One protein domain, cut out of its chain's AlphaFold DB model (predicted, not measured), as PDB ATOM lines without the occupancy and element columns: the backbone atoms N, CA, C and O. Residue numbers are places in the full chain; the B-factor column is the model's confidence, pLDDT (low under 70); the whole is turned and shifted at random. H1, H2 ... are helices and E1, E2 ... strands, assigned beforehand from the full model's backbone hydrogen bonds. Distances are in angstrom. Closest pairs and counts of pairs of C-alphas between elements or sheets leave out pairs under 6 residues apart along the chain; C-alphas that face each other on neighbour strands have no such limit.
ATOM      1  N   ILE A 715       8.109  44.308   7.170       53.91
ATOM      2  CA  ILE A 715       7.281  44.825   6.071       53.91
ATOM      3  C   ILE A 715       7.066  46.325   6.323       53.91
ATOM      4  O   ILE A 715       6.107  46.708   6.984       53.91
ATOM      5  N   GLY A 716       7.971  47.188   5.855       55.72
ATOM      6  CA  GLY A 716       7.795  48.644   5.975       55.72
ATOM      7  C   GLY A 716       6.536  49.162   5.253       55.72
ATOM      8  O   GLY A 716       5.924  48.443   4.459       55.72
ATOM      9  N   TRP A 717       6.160  50.429   5.471       68.56
ATOM     10  CA  TRP A 717       5.040  51.116   4.797       68.56
ATOM     11  C   TRP A 717       5.534  52.078   3.698       68.56
ATOM     12  O   TRP A 717       6.557  52.734   3.855       68.56
ATOM     13  N   SER A 718       4.820  52.172   2.569       67.94
ATOM     14  CA  SER A 718       5.222  52.990   1.401       67.94
ATOM     15  C   SER A 718       4.878  54.478   1.495       67.94
ATOM     16  O   SER A 718       5.156  55.225   0.559       67.94
ATOM     17  N   GLY A 719       4.209  54.922   2.563       69.12
ATOM     18  CA  GLY A 719       3.654  56.280   2.651       69.12
ATOM     19  C   GLY A 719       2.348  56.473   1.864       69.12
ATOM     20  O   GLY A 719       1.694  57.510   1.981       69.12
ATOM     21  N   LYS A 720       1.930  55.473   1.076       77.50
ATOM     22  CA  LYS A 720       0.718  55.526   0.256       77.50
ATOM     23  C   LYS A 720      -0.448  54.818   0.929       77.50
ATOM     24  O   LYS A 720      -0.280  53.747   1.530       77.50
ATOM     25  N   VAL A 721      -1.633  55.404   0.783       79.06
ATOM     26  CA  VAL A 721      -2.888  54.816   1.252       79.06
ATOM     27  C   VAL A 721      -3.961  54.864   0.176       79.06
ATOM     28  O   VAL A 721      -4.020  55.795  -0.629       79.06
ATOM     29  N   LEU A 722      -4.823  53.853   0.190       80.19
ATOM     30  CA  LEU A 722      -6.100  53.871  -0.513       80.19
ATOM     31  C   LEU A 722      -7.214  53.889   0.528       80.19
ATOM     32  O   LEU A 722      -7.166  53.134   1.501       80.19
ATOM     33  N   ARG A 723      -8.220  54.737   0.334       81.31
ATOM     34  CA  ARG A 723      -9.390  54.798   1.214       81.31
ATOM     35  C   ARG A 723     -10.648  54.435   0.452       81.31
ATOM     36  O   ARG A 723     -10.884  54.937  -0.647       81.31
ATOM     37  N   LEU A 724     -11.448  53.573   1.067       80.00
ATOM     38  CA  LEU A 724     -12.759  53.168   0.581       80.00
ATOM     39  C   LEU A 724     -13.713  53.143   1.777       80.00
ATOM     40  O   LEU A 724     -13.634  52.255   2.624       80.00
ATOM     41  N   ASN A 725     -14.618  54.117   1.857       80.94
ATOM     42  CA  ASN A 725     -15.470  54.342   3.030       80.94
ATOM     43  C   ASN A 725     -14.634  54.512   4.316       80.94
ATOM     44  O   ASN A 725     -13.672  55.275   4.331       80.94
ATOM     45  N   ASN A 726     -14.979  53.812   5.401       75.56
ATOM     46  CA  ASN A 726     -14.218  53.815   6.653       75.56
ATOM     47  C   ASN A 726     -13.001  52.879   6.627       75.56
ATOM     48  O   ASN A 726     -12.329  52.728   7.645       75.56
ATOM     49  N   TYR A 727     -12.723  52.229   5.501       76.31
ATOM     50  CA  TYR A 727     -11.609  51.313   5.385       76.31
ATOM     51  C   TYR A 727     -10.363  51.992   4.818       76.31
ATOM     52  O   TYR A 727     -10.417  52.678   3.793       76.31
ATOM     53  N   VAL A 728      -9.222  51.739   5.461       75.88
ATOM     54  CA  VAL A 728      -7.924  52.314   5.095       75.88
ATOM     55  C   VAL A 728      -6.952  51.201   4.724       75.88
ATOM     56  O   VAL A 728      -6.613  50.334   5.533       75.88
ATOM     57  N   PHE A 729      -6.490  51.238   3.480       76.31
ATOM     58  CA  PHE A 729      -5.533  50.295   2.925       76.31
ATOM     59  C   PHE A 729      -4.150  50.934   2.925       76.31
ATOM     60  O   PHE A 729      -3.899  51.898   2.201       76.31
ATOM     61  N   PHE A 730      -3.242  50.368   3.707       75.56
ATOM     62  CA  PHE A 730      -1.843  50.772   3.728       75.56
ATOM     63  C   PHE A 730      -1.060  49.932   2.724       75.56
ATOM     64  O   PHE A 730      -1.108  48.704   2.777       75.56
ATOM     65  N   ILE A 731      -0.346  50.582   1.805       75.56
ATOM     66  CA  ILE A 731       0.484  49.873   0.827       75.56
ATOM     67  C   ILE A 731       1.870  49.644   1.433       75.56
ATOM     68  O   ILE A 731       2.534  50.603   1.834       75.56
ATOM     69  N   ALA A 732       2.319  48.391   1.508       72.19
ATOM     70  CA  ALA A 732       3.656  48.056   2.002       72.19
ATOM     71  C   ALA A 732       4.762  48.724   1.156       72.19
ATOM     72  O   ALA A 732       4.578  48.957  -0.039       72.19
ATOM     73  N   GLN A 733       5.918  49.013   1.763       68.88
ATOM     74  CA  GLN A 733       7.019  49.830   1.224       68.88
ATOM     75  C   GLN A 733       7.537  49.372  -0.145       68.88
ATOM     76  O   GLN A 733       7.980  50.205  -0.925       68.88
ATOM     77  N   ASN A 734       7.389  48.089  -0.478       73.50
ATOM     78  CA  ASN A 734       7.817  47.507  -1.756       73.50
ATOM     79  C   ASN A 734       6.649  47.043  -2.650       73.50
ATOM     80  O   ASN A 734       6.863  46.339  -3.634       73.50
ATOM     81  N   ASN A 735       5.415  47.434  -2.318       77.25
ATOM     82  CA  ASN A 735       4.199  47.042  -3.038       77.25
ATOM     83  C   ASN A 735       3.496  48.225  -3.719       77.25
ATOM     84  O   ASN A 735       2.404  48.049  -4.254       77.25
ATOM     85  N   TYR A 736       4.111  49.409  -3.732       85.31
ATOM     86  CA  TYR A 736       3.755  50.499  -4.637       85.31
ATOM     87  C   TYR A 736       4.771  50.550  -5.780       85.31
ATOM     88  O   TYR A 736       5.951  50.808  -5.547       85.31
ATOM     89  N   LEU A 737       4.326  50.284  -7.006       86.19
ATOM     90  CA  LEU A 737       5.194  50.081  -8.163       86.19
ATOM     91  C   LEU A 737       4.821  51.065  -9.285       86.19
ATOM     92  O   LEU A 737       3.881  50.809 -10.044       86.19
ATOM     93  N   PRO A 738       5.523  52.205  -9.417       85.00
ATOM     94  CA  PRO A 738       5.331  53.095 -10.554       85.00
ATOM     95  C   PRO A 738       5.816  52.407 -11.836       85.00
ATOM     96  O   PRO A 738       6.965  51.982 -11.941       85.00
ATOM     97  N   LEU A 739       4.928  52.292 -12.815       87.75
ATOM     98  CA  LEU A 739       5.187  51.722 -14.126       87.75
ATOM     99  C   LEU A 739       5.617  52.821 -15.088       87.75
ATOM    100  O   LEU A 739       4.864  53.756 -15.362       87.75
ATOM    101  N   THR A 740       6.825  52.675 -15.621       87.25
ATOM    102  CA  THR A 740       7.389  53.553 -16.654       87.25
ATOM    103  C   THR A 740       7.413  52.903 -18.043       87.25
ATOM    104  O   THR A 740       7.758  53.560 -19.020       87.25
ATOM    105  N   SER A 741       7.080  51.612 -18.142       85.38
ATOM    106  CA  SER A 741       6.959  50.837 -19.383       85.38
ATOM    107  C   SER A 741       6.015  49.640 -19.174       85.38
ATOM    108  O   SER A 741       5.517  49.421 -18.070       85.38
ATOM    109  N   SER A 742       5.784  48.845 -20.225       82.00
ATOM    110  CA  SER A 742       5.056  47.566 -20.145       82.00
ATOM    111  C   SER A 742       5.807  46.456 -19.395       82.00
ATOM    112  O   SER A 742       5.239  45.385 -19.197       82.00
ATOM    113  N   ASP A 743       7.053  46.688 -18.966       81.88
ATOM    114  CA  ASP A 743       7.813  45.723 -18.173       81.88
ATOM    115  C   ASP A 743       7.387  45.813 -16.705       81.88
ATOM    116  O   ASP A 743       7.687  46.780 -16.002       81.88
ATOM    117  N   VAL A 744       6.659  44.800 -16.236       77.50
ATOM    118  CA  VAL A 744       6.064  44.805 -14.898       77.50
ATOM    119  C   VAL A 744       7.043  44.267 -13.847       77.50
ATOM    120  O   VAL A 744       7.511  43.133 -13.978       77.50
ATOM    121  N   PRO A 745       7.324  45.012 -12.761       78.06
ATOM    122  CA  PRO A 745       8.111  44.496 -11.647       78.06
ATOM    123  C   PRO A 745       7.371  43.391 -10.878       78.06
ATOM    124  O   PRO A 745       6.161  43.467 -10.643       78.06
ATOM    125  N   GLY A 746       8.123  42.376 -10.443       70.62
ATOM    126  CA  GLY A 746       7.591  41.264  -9.657       70.62
ATOM    127  C   GLY A 746       7.035  41.702  -8.298       70.62
ATOM    128  O   GLY A 746       7.550  42.617  -7.660       70.62
ATOM    129  N   THR A 747       5.987  41.017  -7.843       66.50
ATOM    130  CA  THR A 747       5.297  41.323  -6.583       66.50
ATOM    131  C   THR A 747       6.031  40.773  -5.353       66.50
ATOM    132  O   THR A 747       6.426  39.605  -5.330       66.50
ATOM    133  N   TYR A 748       6.132  41.569  -4.282       60.50
ATOM    134  CA  TYR A 748       6.634  41.124  -2.978       60.50
ATOM    135  C   TYR A 748       5.468  40.625  -2.089       60.50
ATOM    136  O   TYR A 748       4.652  41.394  -1.580       60.50
ATOM    137  N   TRP A 749       5.343  39.299  -1.935       58.03
ATOM    138  CA  TRP A 749       4.128  38.609  -1.440       58.03
ATOM    139  C   TRP A 749       3.942  38.524   0.082       58.03
ATOM    140  O   TRP A 749       3.116  37.754   0.584       58.03
ATOM    141  N   VAL A 750       4.664  39.336   0.839       52.19
ATOM    142  CA  VAL A 750       4.413  39.502   2.282       52.19
ATOM    143  C   VAL A 750       3.122  40.291   2.561       52.19
ATOM    144  O   VAL A 750       2.620  40.308   3.678       52.19
ATOM    145  N   SER A 751       2.557  40.892   1.514       56.12
ATOM    146  CA  SER A 751       1.528  41.917   1.529       56.12
ATOM    147  C   SER A 751       0.343  41.454   0.651       56.12
ATOM    148  O   SER A 751       0.536  41.083  -0.503       56.12
ATOM    149  N   CYS A 752      -0.883  41.399   1.196       64.12
ATOM    150  CA  CYS A 752      -2.097  40.916   0.508       64.12
ATOM    151  C   CYS A 752      -2.563  41.779  -0.690       64.12
ATOM    152  O   CYS A 752      -3.528  41.402  -1.354       64.12
ATOM    153  N   ALA A 753      -1.906  42.908  -0.990       72.44
ATOM    154  CA  ALA A 753      -2.203  43.768  -2.136       72.44
ATOM    155  C   ALA A 753      -0.944  44.444  -2.705       72.44
ATOM    156  O   ALA A 753       0.014  44.722  -1.982       72.44
ATOM    157  N   THR A 754      -0.973  44.754  -3.999       79.12
ATOM    158  CA  THR A 754       0.070  45.496  -4.718       79.12
ATOM    159  C   THR A 754      -0.583  46.539  -5.602       79.12
ATOM    160  O   THR A 754      -1.595  46.269  -6.247       79.12
ATOM    161  N   LEU A 755      -0.011  47.736  -5.624       85.94
ATOM    162  CA  LEU A 755      -0.519  48.875  -6.363       85.94
ATOM    163  C   LEU A 755       0.476  49.271  -7.450       85.94
ATOM    164  O   LEU A 755       1.562  49.759  -7.144       85.94
ATOM    165  N   TYR A 756       0.097  49.096  -8.711       88.69
ATOM    166  CA  TYR A 756       0.859  49.606  -9.846       88.69
ATOM    167  C   TYR A 756       0.298  50.945 -10.282       88.69
ATOM    168  O   TYR A 756      -0.916  51.122 -10.313       88.69
ATOM    169  N   HIS A 757       1.164  51.876 -10.654       90.75
ATOM    170  CA  HIS A 757       0.750  53.205 -11.080       90.75
ATOM    171  C   HIS A 757       1.322  53.521 -12.453       90.75
ATOM    172  O   HIS A 757       2.538  53.589 -12.584       90.75
ATOM    173  N   ASN A 758       0.482  53.740 -13.466       92.19
ATOM    174  CA  ASN A 758       0.978  54.239 -14.744       92.19
ATOM    175  C   ASN A 758       1.366  55.716 -14.602       92.19
ATOM    176  O   ASN A 758       0.517  56.598 -14.678       92.19
ATOM    177  N   VAL A 759       2.659  55.979 -14.426       87.88
ATOM    178  CA  VAL A 759       3.202  57.341 -14.302       87.88
ATOM    179  C   VAL A 759       3.614  57.942 -15.652       87.88
ATOM    180  O   VAL A 759       4.241  58.997 -15.688       87.88
ATOM    181  N   THR A 760       3.306  57.272 -16.767       87.50
ATOM    182  CA  THR A 760       3.628  57.748 -18.120       87.50
ATOM    183  C   THR A 760       2.467  58.521 -18.739       87.50
ATOM    184  O   THR A 760       1.319  58.402 -18.317       87.50
ATOM    185  N   GLU A 761       2.757  59.287 -19.789       86.19
ATOM    186  CA  GLU A 761       1.752  60.011 -20.581       86.19
ATOM    187  C   GLU A 761       1.064  59.132 -21.646       86.19
ATOM    188  O   GLU A 761       0.225  59.615 -22.405       86.19
ATOM    189  N   SER A 762       1.391  57.835 -21.710       88.50
ATOM    190  CA  SER A 762       0.843  56.874 -22.678       88.50
ATOM    191  C   SER A 762       0.149  55.684 -22.010       88.50
ATOM    192  O   SER A 762       0.426  55.348 -20.861       88.50
ATOM    193  N   ASP A 763      -0.737  55.008 -22.745       92.38
ATOM    194  CA  ASP A 763      -1.332  53.748 -22.296       92.38
ATOM    195  C   ASP A 763      -0.244  52.674 -22.134       92.38
ATOM    196  O   ASP A 763       0.528  52.409 -23.059       92.38
ATOM    197  N   ILE A 764      -0.216  52.019 -20.975       91.50
ATOM    198  CA  ILE A 764       0.609  50.838 -20.736       91.50
ATOM    199  C   ILE A 764      -0.294  49.614 -20.826       91.50
ATOM    200  O   ILE A 764      -1.271  49.487 -20.089       91.50
ATOM    201  N   VAL A 765       0.048  48.692 -21.723       89.50
ATOM    202  CA  VAL A 765      -0.619  47.392 -21.829       89.50
ATOM    203  C   VAL A 765       0.289  46.338 -21.210       89.50
ATOM    204  O   VAL A 765       1.442  46.201 -21.624       89.50
ATOM    205  N   ILE A 766      -0.226  45.608 -20.227       86.75
ATOM    206  CA  ILE A 766       0.477  44.533 -19.521       86.75
ATOM    207  C   ILE A 766      -0.338  43.250 -19.601       86.75
ATOM    208  O   ILE A 766      -1.566  43.289 -19.696       86.75
ATOM    209  N   ARG A 767       0.322  42.099 -19.543       84.44
ATOM    210  CA  ARG A 767      -0.378  40.825 -19.396       84.44
ATOM    211  C   ARG A 767      -0.627  40.557 -17.910       84.44
ATOM    212  O   ARG A 767       0.275  40.701 -17.088       84.44
ATOM    213  N   ALA A 768      -1.840  40.140 -17.569       75.62
ATOM    214  CA  ALA A 768      -2.300  39.839 -16.214       75.62
ATOM    215  C   ALA A 768      -1.310  38.972 -15.410       75.62
ATOM    216  O   ALA A 768      -0.988  39.291 -14.262       75.62
ATOM    217  N   GLY A 769      -0.762  37.926 -16.030       71.12
ATOM    218  CA  GLY A 769       0.209  37.013 -15.428       71.12
ATOM    219  C   GLY A 769       1.620  37.582 -15.238       71.12
ATOM    220  O   GLY A 769       2.363  37.046 -14.420       71.12
ATOM    221  N   ASP A 770       1.994  38.677 -15.914       73.88
ATOM    222  CA  ASP A 770       3.340  39.280 -15.800       73.88
ATOM    223  C   ASP A 770       3.547  39.973 -14.450       73.88
ATOM    224  O   ASP A 770       4.660  40.048 -13.938       73.88
ATOM    225  N   THR A 771       2.457  40.412 -13.823       62.41
ATOM    226  CA  THR A 771       2.462  40.968 -12.462       62.41
ATOM    227  C   THR A 771       2.701  39.892 -11.384       62.41
ATOM    228  O   THR A 771       3.021  40.212 -10.238       62.41
ATOM    229  N   ALA A 772       2.565  38.607 -11.749       62.53
ATOM    230  CA  ALA A 772       2.408  37.442 -10.871       62.53
ATOM    231  C   ALA A 772       1.130  37.446  -9.999       62.53
ATOM    232  O   ALA A 772       1.029  36.629  -9.085       62.53
ATOM    233  N   ILE A 773       0.159  38.335 -10.255       60.38
ATOM    234  CA  ILE A 773      -0.978  38.601  -9.346       60.38
ATOM    235  C   ILE A 773      -2.264  37.910  -9.766       60.38
ATOM    236  O   ILE A 773      -3.107  37.607  -8.925       60.38
ATOM    237  N   ILE A 774      -2.412  37.621 -11.052       65.19
ATOM    238  CA  ILE A 774      -3.548  36.866 -11.569       65.19
ATOM    239  C   ILE A 774      -3.031  35.470 -11.889       65.19
ATOM    240  O   ILE A 774      -2.341  35.244 -12.882       65.19
ATOM    241  N   THR A 775      -3.320  34.555 -10.969       65.00
ATOM    242  CA  THR A 775      -3.119  33.114 -11.150       65.00
ATOM    243  C   THR A 775      -4.478  32.469 -11.399       65.00
ATOM    244  O   THR A 775      -5.511  33.034 -11.040       65.00
ATOM    245  N   ASP A 776      -4.500  31.261 -11.952       65.94
ATOM    246  CA  ASP A 776      -5.732  30.482 -12.129       65.94
ATOM    247  C   ASP A 776      -6.337  29.974 -10.794       65.94
ATOM    248  O   ASP A 776      -7.362  29.287 -10.778       65.94
ATOM    249  N   ILE A 777      -5.737  30.346  -9.655       64.00
ATOM    250  CA  ILE A 777      -6.122  29.950  -8.299       64.00
ATOM    251  C   ILE A 777      -7.236  30.864  -7.757       64.00
ATOM    252  O   ILE A 777      -7.227  32.082  -7.930       64.00
ATOM    253  N   ALA A 778      -8.204  30.283  -7.039       62.41
ATOM    254  CA  ALA A 778      -9.269  31.035  -6.372       62.41
ATOM    255  C   ALA A 778      -8.717  31.967  -5.268       62.41
ATOM    256  O   ALA A 778      -7.884  31.552  -4.465       62.41
ATOM    257  N   GLY A 779      -9.222  33.208  -5.213       63.81
ATOM    258  CA  GLY A 779      -8.861  34.195  -4.184       63.81
ATOM    259  C   GLY A 779      -8.031  35.383  -4.677       63.81
ATOM    260  O   GLY A 779      -7.340  35.992  -3.874       63.81
ATOM    261  N   TYR A 780      -8.072  35.738  -5.963       72.19
ATOM    262  CA  TYR A 780      -7.388  36.918  -6.508       72.19
ATOM    263  C   TYR A 780      -8.342  37.773  -7.344       72.19
ATOM    264  O   TYR A 780      -9.316  37.259  -7.897       72.19
ATOM    265  N   GLY A 781      -8.052  39.068  -7.434       78.25
ATOM    266  CA  GLY A 781      -8.736  39.998  -8.326       78.25
ATOM    267  C   GLY A 781      -8.031  41.350  -8.384       78.25
ATOM    268  O   GLY A 781      -7.064  41.589  -7.655       78.25
ATOM    269  N   TYR A 782      -8.513  42.243  -9.245       83.50
ATOM    270  CA  TYR A 782      -7.926  43.571  -9.404       83.50
ATOM    271  C   TYR A 782      -8.959  44.663  -9.701       83.50
ATOM    272  O   TYR A 782     -10.029  44.411 -10.259       83.50
ATOM    273  N   LEU A 783      -8.605  45.889  -9.313       87.00
ATOM    274  CA  LEU A 783      -9.286  47.128  -9.658       87.00
ATOM    275  C   LEU A 783      -8.361  47.970 -10.527       87.00
ATOM    276  O   LEU A 783      -7.183  48.116 -10.207       87.00
ATOM    277  N   ILE A 784      -8.912  48.588 -11.564       90.12
ATOM    278  CA  ILE A 784      -8.271  49.730 -12.213       90.12
ATOM    279  C   ILE A 784      -8.988  50.980 -11.736       90.12
ATOM    280  O   ILE A 784     -10.195  51.110 -11.934       90.12
ATOM    281  N   ILE A 785      -8.247  51.877 -11.108       90.69
ATOM    282  CA  ILE A 785      -8.717  53.163 -10.614       90.69
ATOM    283  C   ILE A 785      -8.245  54.212 -11.614       90.69
ATOM    284  O   ILE A 785      -7.062  54.274 -11.949       90.69
ATOM    285  N   ASP A 786      -9.179  55.002 -12.126       88.56
ATOM    286  CA  ASP A 786      -8.868  56.071 -13.058       88.56
ATOM    287  C   ASP A 786      -8.157  57.253 -12.374       88.56
ATOM    288  O   ASP A 786      -8.069  57.338 -11.147       88.56
ATOM    289  N   ALA A 787      -7.679  58.204 -13.178       82.38
ATOM    290  CA  ALA A 787      -6.990  59.400 -12.694       82.38
ATOM    291  C   ALA A 787      -7.843  60.288 -11.759       82.38
ATOM    292  O   ALA A 787      -7.293  61.127 -11.050       82.38
ATOM    293  N   ASN A 788      -9.170  60.113 -11.740       82.56
ATOM    294  CA  ASN A 788     -10.080  60.832 -10.849       82.56
ATOM    295  C   ASN A 788     -10.365  60.051  -9.556       82.56
ATOM    296  O   ASN A 788     -11.245  60.453  -8.786       82.56
ATOM    297  N   GLY A 789      -9.693  58.920  -9.329       83.94
ATOM    298  CA  GLY A 789      -9.927  58.066  -8.171       83.94
ATOM    299  C   GLY A 789     -11.216  57.251  -8.270       83.94
ATOM    300  O   GLY A 789     -11.773  56.877  -7.248       83.94
ATOM    301  N   SER A 790     -11.770  57.012  -9.458       87.62
ATOM    302  CA  SER A 790     -12.954  56.158  -9.629       87.62
ATOM    303  C   SER A 790     -12.566  54.790 -10.177       87.62
ATOM    304  O   SER A 790     -11.746  54.674 -11.081       87.62
ATOM    305  N   VAL A 791     -13.180  53.729  -9.660       88.56
ATOM    306  CA  VAL A 791     -12.988  52.375 -10.187       88.56
ATOM    307  C   VAL A 791     -13.518  52.315 -11.618       88.56
ATOM    308  O   VAL A 791     -14.721  52.388 -11.845       88.56
ATOM    309  N   ARG A 792     -12.629  52.162 -12.597       91.25
ATOM    310  CA  ARG A 792     -12.963  51.977 -14.015       91.25
ATOM    311  C   ARG A 792     -13.216  50.514 -14.354       91.25
ATOM    312  O   ARG A 792     -14.055  50.209 -15.198       91.25
ATOM    313  N   VAL A 793     -12.469  49.615 -13.722       85.38
ATOM    314  CA  VAL A 793     -12.606  48.167 -13.897       85.38
ATOM    315  C   VAL A 793     -12.561  47.525 -12.527       85.38
ATOM    316  O   VAL A 793     -11.654  47.812 -11.754       85.38
ATOM    317  N   SER A 794     -13.511  46.638 -12.260       85.56
ATOM    318  CA  SER A 794     -13.399  45.645 -11.200       85.56
ATOM    319  C   SER A 794     -13.505  44.270 -11.831       85.56
ATOM    320  O   SER A 794     -14.416  44.025 -12.624       85.56
ATOM    321  N   SER A 795     -12.540  43.399 -11.543       79.00
ATOM    322  CA  SER A 795     -12.481  42.096 -12.183       79.00
ATOM    323  C   SER A 795     -11.959  41.009 -11.253       79.00
ATOM    324  O   SER A 795     -10.969  41.172 -10.537       79.00
ATOM    325  N   LEU A 796     -12.632  39.863 -11.328       75.12
ATOM    326  CA  LEU A 796     -12.169  38.575 -10.815       75.12
ATOM    327  C   LEU A 796     -11.540  37.719 -11.926       75.12
ATOM    328  O   LEU A 796     -11.395  36.513 -11.727       75.12
ATOM    329  N   ASP A 797     -11.249  38.298 -13.098       72.19
ATOM    330  CA  ASP A 797     -10.670  37.570 -14.229       72.19
ATOM    331  C   ASP A 797      -9.375  36.875 -13.804       72.19
ATOM    332  O   ASP A 797      -8.498  37.467 -13.172       72.19
ATOM    333  N   ARG A 798      -9.321  35.583 -14.120       72.19
ATOM    334  CA  ARG A 798      -8.286  34.638 -13.699       72.19
ATOM    335  C   ARG A 798      -7.434  34.180 -14.865       72.19
ATOM    336  O   ARG A 798      -6.586  33.317 -14.660       72.19
ATOM    337  N   ASP A 799      -7.676  34.687 -16.073       79.94
ATOM    338  CA  ASP A 799      -6.835  34.368 -17.216       79.94
ATOM    339  C   ASP A 799      -5.481  35.078 -17.055       79.94
ATOM    340  O   ASP A 799      -5.406  36.304 -17.195       79.94
ATOM    341  N   PRO A 800      -4.381  34.343 -16.795       76.50
ATOM    342  CA  PRO A 800      -3.060  34.953 -16.718       76.50
ATOM    343  C   PRO A 800      -2.624  35.551 -18.066       76.50
ATOM    344  O   PRO A 800      -1.640  36.283 -18.104       76.50
ATOM    345  N   ASN A 801      -3.325  35.276 -19.172       81.56
ATOM    346  CA  ASN A 801      -3.071  35.877 -20.480       81.56
ATOM    347  C   ASN A 801      -3.936  37.107 -20.787       81.56
ATOM    348  O   ASN A 801      -3.733  37.715 -21.841       81.56
ATOM    349  N   ALA A 802      -4.860  37.503 -19.905       81.81
ATOM    350  CA  ALA A 802      -5.679  38.692 -20.116       81.81
ATOM    351  C   ALA A 802      -4.793  39.941 -20.261       81.81
ATOM    352  O   ALA A 802      -3.881  40.170 -19.465       81.81
ATOM    353  N   MET A 803      -5.054  40.760 -21.282       86.25
ATOM    354  CA  MET A 803      -4.328  42.015 -21.487       86.25
ATOM    355  C   MET A 803      -5.022  43.139 -20.714       86.25
ATOM    356  O   MET A 803      -6.185  43.452 -20.967       86.25
ATOM    357  N   ILE A 804      -4.300  43.753 -19.782       87.94
ATOM    358  CA  ILE A 804      -4.750  44.878 -18.965       87.94
ATOM    359  C   ILE A 804      -4.147  46.157 -19.543       87.94
ATOM    360  O   ILE A 804      -2.928  46.305 -19.593       87.94
ATOM    361  N   THR A 805      -5.000  47.097 -19.945       90.44
ATOM    362  CA  THR A 805      -4.578  48.435 -20.385       90.44
ATOM    363  C   THR A 805      -4.795  49.444 -19.262       90.44
ATOM    364  O   THR A 805      -5.940  49.658 -18.848       90.44
ATOM    365  N   LEU A 806      -3.715  50.079 -18.805       91.06
ATOM    366  CA  LEU A 806      -3.713  51.205 -17.871       91.06
ATOM    367  C   LEU A 806      -3.463  52.498 -18.638       91.06
ATOM    368  O   LEU A 806      -2.416  52.654 -19.264       91.06
ATOM    369  N   LYS A 807      -4.406  53.437 -18.575       92.50
ATOM    370  CA  LYS A 807      -4.237  54.776 -19.156       92.50
ATOM    371  C   LYS A 807      -3.290  55.626 -18.300       92.50
ATOM    372  O   LYS A 807      -2.996  55.235 -17.166       92.50
ATOM    373  N   PRO A 808      -2.803  56.771 -18.811       90.44
ATOM    374  CA  PRO A 808      -1.990  57.697 -18.029       90.44
ATOM    375  C   PRO A 808      -2.620  58.022 -16.674       90.44
ATOM    376  O   PRO A 808      -3.809  58.337 -16.600       90.44
ATOM    377  N   ASN A 809      -1.810  57.952 -15.615       87.94
ATOM    378  CA  ASN A 809      -2.183  58.228 -14.226       87.94
ATOM    379  C   ASN A 809      -3.256  57.292 -13.633       87.94
ATOM    380  O   ASN A 809      -3.857  57.602 -12.605       87.94
ATOM    381  N   GLU A 810      -3.521  56.144 -14.265       92.38
ATOM    382  CA  GLU A 810      -4.370  55.110 -13.677       92.38
ATOM    383  C   GLU A 810      -3.579  54.187 -12.752       92.38
ATOM    384  O   GLU A 810      -2.394  53.897 -12.958       92.38
ATOM    385  N   LEU A 811      -4.272  53.675 -11.740       90.44
ATOM    386  CA  LEU A 811      -3.732  52.742 -10.766       90.44
ATOM    387  C   LEU A 811      -4.339  51.361 -10.986       90.44
ATOM    388  O   LEU A 811      -5.549  51.226 -11.128       90.44
ATOM    389  N   LEU A 812      -3.517  50.321 -10.941       88.31
ATOM    390  CA  LEU A 812      -3.959  48.938 -10.833       88.31
ATOM    391  C   LEU A 812      -3.734  48.474  -9.399       88.31
ATOM    392  O   LEU A 812      -2.597  48.210  -9.006       88.31
ATOM    393  N   LEU A 813      -4.810  48.360  -8.626       85.75
ATOM    394  CA  LEU A 813      -4.769  47.684  -7.337       85.75
ATOM    395  C   LEU A 813      -5.061  46.210  -7.563       85.75
ATOM    396  O   LEU A 813      -6.157  45.841  -7.971       85.75
ATOM    397  N   ALA A 814      -4.106  45.362  -7.236       79.62
ATOM    398  CA  ALA A 814      -4.243  43.933  -7.397       79.62
ATOM    399  C   ALA A 814      -4.156  43.270  -6.015       79.62
ATOM    400  O   ALA A 814      -3.240  43.543  -5.238       79.62
ATOM    401  N   VAL A 815      -5.164  42.467  -5.670       75.19
ATOM    402  CA  VAL A 815      -5.427  42.017  -4.294       75.19
ATOM    403  C   VAL A 815      -5.610  40.509  -4.255       75.19
ATOM    404  O   VAL A 815      -6.244  39.908  -5.126       75.19
ATOM    405  N   ARG A 816      -5.086  39.899  -3.194       71.50
ATOM    406  CA  ARG A 816      -5.248  38.487  -2.878       71.50
ATOM    407  C   ARG A 816      -6.093  38.310  -1.613       71.50
ATOM    408  O   ARG A 816      -5.697  38.707  -0.522       71.50
ATOM    409  N   TYR A 817      -7.216  37.621  -1.756       64.94
ATOM    410  CA  TYR A 817      -8.073  37.101  -0.696       64.94
ATOM    411  C   TYR A 817      -7.533  35.747  -0.211       64.94
ATOM    412  O   TYR A 817      -7.966  34.677  -0.638       64.94
ATOM    413  N   LEU A 818      -6.525  35.794   0.659       53.53
ATOM    414  CA  LEU A 818      -5.987  34.629   1.364       53.53
ATOM    415  C   LEU A 818      -6.765  34.390   2.658       53.53
ATOM    416  O   LEU A 818      -6.308  34.845   3.692       53.53
ATOM    417  N   ASP A 819      -7.914  33.722   2.612       50.25
ATOM    418  CA  ASP A 819      -8.247  32.656   3.572       50.25
ATOM    419  C   ASP A 819      -9.677  32.158   3.360       50.25
ATOM    420  O   ASP A 819     -10.630  32.934   3.398       50.25
ATOM    421  N   SER A 820      -9.851  30.850   3.220       45.03
ATOM    422  CA  SER A 820     -11.156  30.211   3.408       45.03
ATOM    423  C   SER A 820     -11.449  29.907   4.887       45.03
ATOM    424  O   SER A 820     -12.526  29.393   5.181       45.03
ATOM    425  N   GLN A 821     -10.527  30.217   5.818       45.84
ATOM    426  CA  GLN A 821     -10.685  29.979   7.263       45.84
ATOM    427  C   GLN A 821     -11.053  31.216   8.099       45.84
ATOM    428  O   GLN A 821     -11.333  31.084   9.289       45.84
ATOM    429  N   LEU A 822     -11.113  32.412   7.507       49.22
ATOM    430  CA  LEU A 822     -11.620  33.605   8.189       49.22
ATOM    431  C   LEU A 822     -13.156  33.594   8.155       49.22
ATOM    432  O   LEU A 822     -13.768  33.783   7.107       49.22
ATOM    433  N   THR A 823     -13.794  33.380   9.308       45.91
ATOM    434  CA  THR A 823     -15.263  33.283   9.449       45.91
ATOM    435  C   THR A 823     -16.015  34.591   9.177       45.91
ATOM    436  O   THR A 823     -17.235  34.568   9.067       45.91
ATOM    437  N   ASN A 824     -15.305  35.715   9.039       47.44
ATOM    438  CA  ASN A 824     -15.823  36.992   8.550       47.44
ATOM    439  C   ASN A 824     -14.772  37.618   7.621       47.44
ATOM    440  O   ASN A 824     -13.686  37.953   8.104       47.44
ATOM    441  N   PRO A 825     -15.034  37.773   6.310       54.44
ATOM    442  CA  PRO A 825     -14.071  38.397   5.414       54.44
ATOM    443  C   PRO A 825     -13.826  39.846   5.852       54.44
ATOM    444  O   PRO A 825     -14.755  40.642   5.949       54.44
ATOM    445  N   VAL A 826     -12.560  40.182   6.121       54.44
ATOM    446  CA  VAL A 826     -12.111  41.505   6.609       54.44
ATOM    447  C   VAL A 826     -12.336  42.613   5.562       54.44
ATOM    448  O   VAL A 826     -12.296  43.796   5.880       54.44
ATOM    449  N   PHE A 827     -12.634  42.233   4.319       56.56
ATOM    450  CA  PHE A 827     -12.827  43.123   3.181       56.56
ATOM    451  C   PHE A 827     -14.122  42.814   2.440       56.56
ATOM    452  O   PHE A 827     -14.549  41.662   2.346       56.56
ATOM    453  N   VAL A 828     -14.668  43.846   1.803       63.34
ATOM    454  CA  VAL A 828     -15.645  43.697   0.725       63.34
ATOM    455  C   VAL A 828     -14.933  43.055  -0.480       63.34
ATOM    456  O   VAL A 828     -13.917  43.595  -0.920       63.34
ATOM    457  N   PRO A 829     -15.404  41.907  -1.006       69.12
ATOM    458  CA  PRO A 829     -14.836  41.290  -2.204       69.12
ATOM    459  C   PRO A 829     -14.785  42.259  -3.394       69.12
ATOM    460  O   PRO A 829     -15.641  43.132  -3.525       69.12
ATOM    461  N   ILE A 830     -13.799  42.122  -4.281       71.31
ATOM    462  CA  ILE A 830     -13.554  43.100  -5.358       71.31
ATOM    463  C   ILE A 830     -14.745  43.207  -6.317       71.31
ATOM    464  O   ILE A 830     -15.084  44.294  -6.768       71.31
ATOM    465  N   ASP A 831     -15.454  42.100  -6.539       69.94
ATOM    466  CA  ASP A 831     -16.692  42.001  -7.320       69.94
ATOM    467  C   ASP A 831     -17.892  42.700  -6.669       69.94
ATOM    468  O   ASP A 831     -18.923  42.887  -7.312       69.94
ATOM    469  N   LYS A 832     -17.772  43.093  -5.400       71.94
ATOM    470  CA  LYS A 832     -18.738  43.939  -4.691       71.94
ATOM    471  C   LYS A 832     -18.357  45.420  -4.723       71.94
ATOM    472  O   LYS A 832     -19.143  46.245  -4.269       71.94
ATOM    473  N   VAL A 833     -17.185  45.766  -5.258       77.81
ATOM    474  CA  VAL A 833     -16.800  47.148  -5.551       77.81
ATOM    475  C   VAL A 833     -17.265  47.476  -6.966       77.81
ATOM    476  O   VAL A 833     -16.722  46.973  -7.951       77.81
ATOM    477  N   GLU A 834     -18.302  48.303  -7.070       82.31
ATOM    478  CA  GLU A 834     -18.917  48.644  -8.352       82.31
ATOM    479  C   GLU A 834     -18.012  49.563  -9.185       82.31
ATOM    480  O   GLU A 834     -17.314  50.434  -8.655       82.31
ATOM    481  N   VAL A 835     -18.056  49.410 -10.511       85.06
ATOM    482  CA  VAL A 835     -17.470  50.393 -11.433       85.06
ATOM    483  C   VAL A 835     -18.121  51.754 -11.170       85.06
ATOM    484  O   VAL A 835     -19.342  51.869 -11.122       85.06
ATOM    485  N   GLY A 836     -17.301  52.783 -10.979       81.06
ATOM    486  CA  GLY A 836     -17.701  54.124 -10.557       81.06
ATOM    487  C   GLY A 836     -17.434  54.417  -9.079       81.06
ATOM    488  O   GLY A 836     -17.362  55.595  -8.720       81.06
ATOM    489  N   THR A 837     -17.211  53.394  -8.239       85.50
ATOM    490  CA  THR A 837     -16.894  53.579  -6.811       85.50
ATOM    491  C   THR A 837     -15.684  54.492  -6.646       85.50
ATOM    492  O   THR A 837     -14.650  54.279  -7.282       85.50
ATOM    493  N   LYS A 838     -15.803  55.512  -5.793       86.06
ATOM    494  CA  LYS A 838     -14.695  56.414  -5.474       86.06
ATOM    495  C   LYS A 838     -13.737  55.756  -4.485       86.06
ATOM    496  O   LYS A 838     -14.151  55.295  -3.426       86.06
ATOM    497  N   ILE A 839     -12.463  55.737  -4.850       83.31
ATOM    498  CA  ILE A 839     -11.335  55.322  -4.028       83.31
ATOM    499  C   ILE A 839     -10.340  56.472  -4.014       83.31
ATOM    500  O   ILE A 839      -9.815  56.884  -5.049       83.31
ATOM    501  N   GLU A 840     -10.057  56.979  -2.825       81.25
ATOM    502  CA  GLU A 840      -9.066  58.033  -2.668       81.25
ATOM    503  C   GLU A 840      -7.685  57.402  -2.564       81.25
ATOM    504  O   GLU A 840      -7.378  56.713  -1.589       81.25
ATOM    505  N   PHE A 841      -6.845  57.648  -3.565       79.06
ATOM    506  CA  PHE A 841      -5.416  57.402  -3.474       79.06
ATOM    507  C   PHE A 841      -4.727  58.680  -3.028       79.06
ATOM    508  O   PHE A 841      -4.793  59.697  -3.717       79.06
ATOM    509  N   THR A 842      -4.068  58.636  -1.880       69.69
ATOM    510  CA  THR A 842      -3.366  59.803  -1.349       69.69
ATOM    511  C   THR A 842      -1.968  59.438  -0.887       69.69
ATOM    512  O   THR A 842      -1.718  58.375  -0.314       69.69
ATOM    513  N   ASP A 843      -1.039  60.354  -1.161       63.75
ATOM    514  CA  ASP A 843       0.208  60.428  -0.417       63.75
ATOM    515  C   ASP A 843      -0.164  60.919   0.977       63.75
ATOM    516  O   ASP A 843      -0.692  62.026   1.111       63.75
ATOM    517  N   TYR A 844       0.001  60.093   2.010       57.28
ATOM    518  CA  TYR A 844      -0.518  60.449   3.335       57.28
ATOM    519  C   TYR A 844       0.135  61.735   3.874       57.28
ATOM    520  O   TYR A 844      -0.485  62.491   4.615       57.28
TER     521      TYR A 844
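This is residues 715 to 844 of the 1219 residues of the protein "Family 10 glycosylhydrolase" of Acholeplasmataceae bacterium (UniProt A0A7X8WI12). Two sheets make a sandwich with their strands crossed: a five-strand sheet has a smaller sheet, E2 E1 E10, over part of one face. Over its other face lies the two-strand sheet E5 E8, nearest to it at one end, with the short helix H1 directly after E5; the long link after E9 loops outward round Thr 823. The printed part has 130 residues, with one named helix and ten named strands in the order E1 E2 E3 E4 E5 H1 E6 E7 E8 E9 E10; under half of the residues are in named elements, and the class is mostly strand. The large sheet, E3 E4 E9 E6 E7, is mixed; the other two are antiparallel. The whole is compact, with a radius of gyration of the C-alphas of 13.7 A and spans of 43 by 33 by 31 A.

Start with E9, residues 811 to 816, an inner strand of the large sheet. On one side find antiparallel E4, residues 753 to 758, with N 754 and O 814 at 2.9 A, then parallel edge strand E3, residues 736 to 739, with N 739 and O 757 at 2.7 A. On the other side are antiparallel E6, residues 780 to 785, with N 783 and O 813 at 2.8 A, and edge strand E7, residues 791 to 795, which forms a hairpin with E6, N 784 and O 793 at 2.9 A. In the facing sheet, the hairpin of E1, residues 717 to 724, and E2, residues 727 to 732, has N 729 and O 722 at 2.8 A; E10, residues 840 to 843, is antiparallel to E1, N 723 and O 840 at 2.9 A. These strands stand at 88 degrees to those of the large sheet; the closest C-alphas of E2 and E4 are Ile 731 and Thr 754, 7.1 A. E5, residues 764 to 767, and E8, residues 803 to 806, are antiparallel, N 766 and O 804 at 2.9 A; the closest C-alphas of E8 and E9 are Leu 806 and Leu 812, 7.4 A. H1, residues 768 to 771, only grazes the large sheet; it is too short for an O i to N i+4 pair, and its one O i to N i+3 pair is not within hydrogen-bond range.

Find C-alpha 717 at (5.040, 51.116, 4.797); E1 runs 18.4 A and bends by 63 degrees at residue 720. E6 measures 16.8 A, E4 16.7 A, E9 16.4 A and E2 16.0 A. E10 ends at C-alpha 843, (0.208, 60.428, -0.417).

The C-alphas farthest apart are Glu 761 and Thr 823, 43.7 A. The printed part has no cut; the long links are E3 to E4 and E9 to E10. Mean pLDDT of the printed part is 75.8, with low values for instance at residues 771 to 779 and 817 to 829.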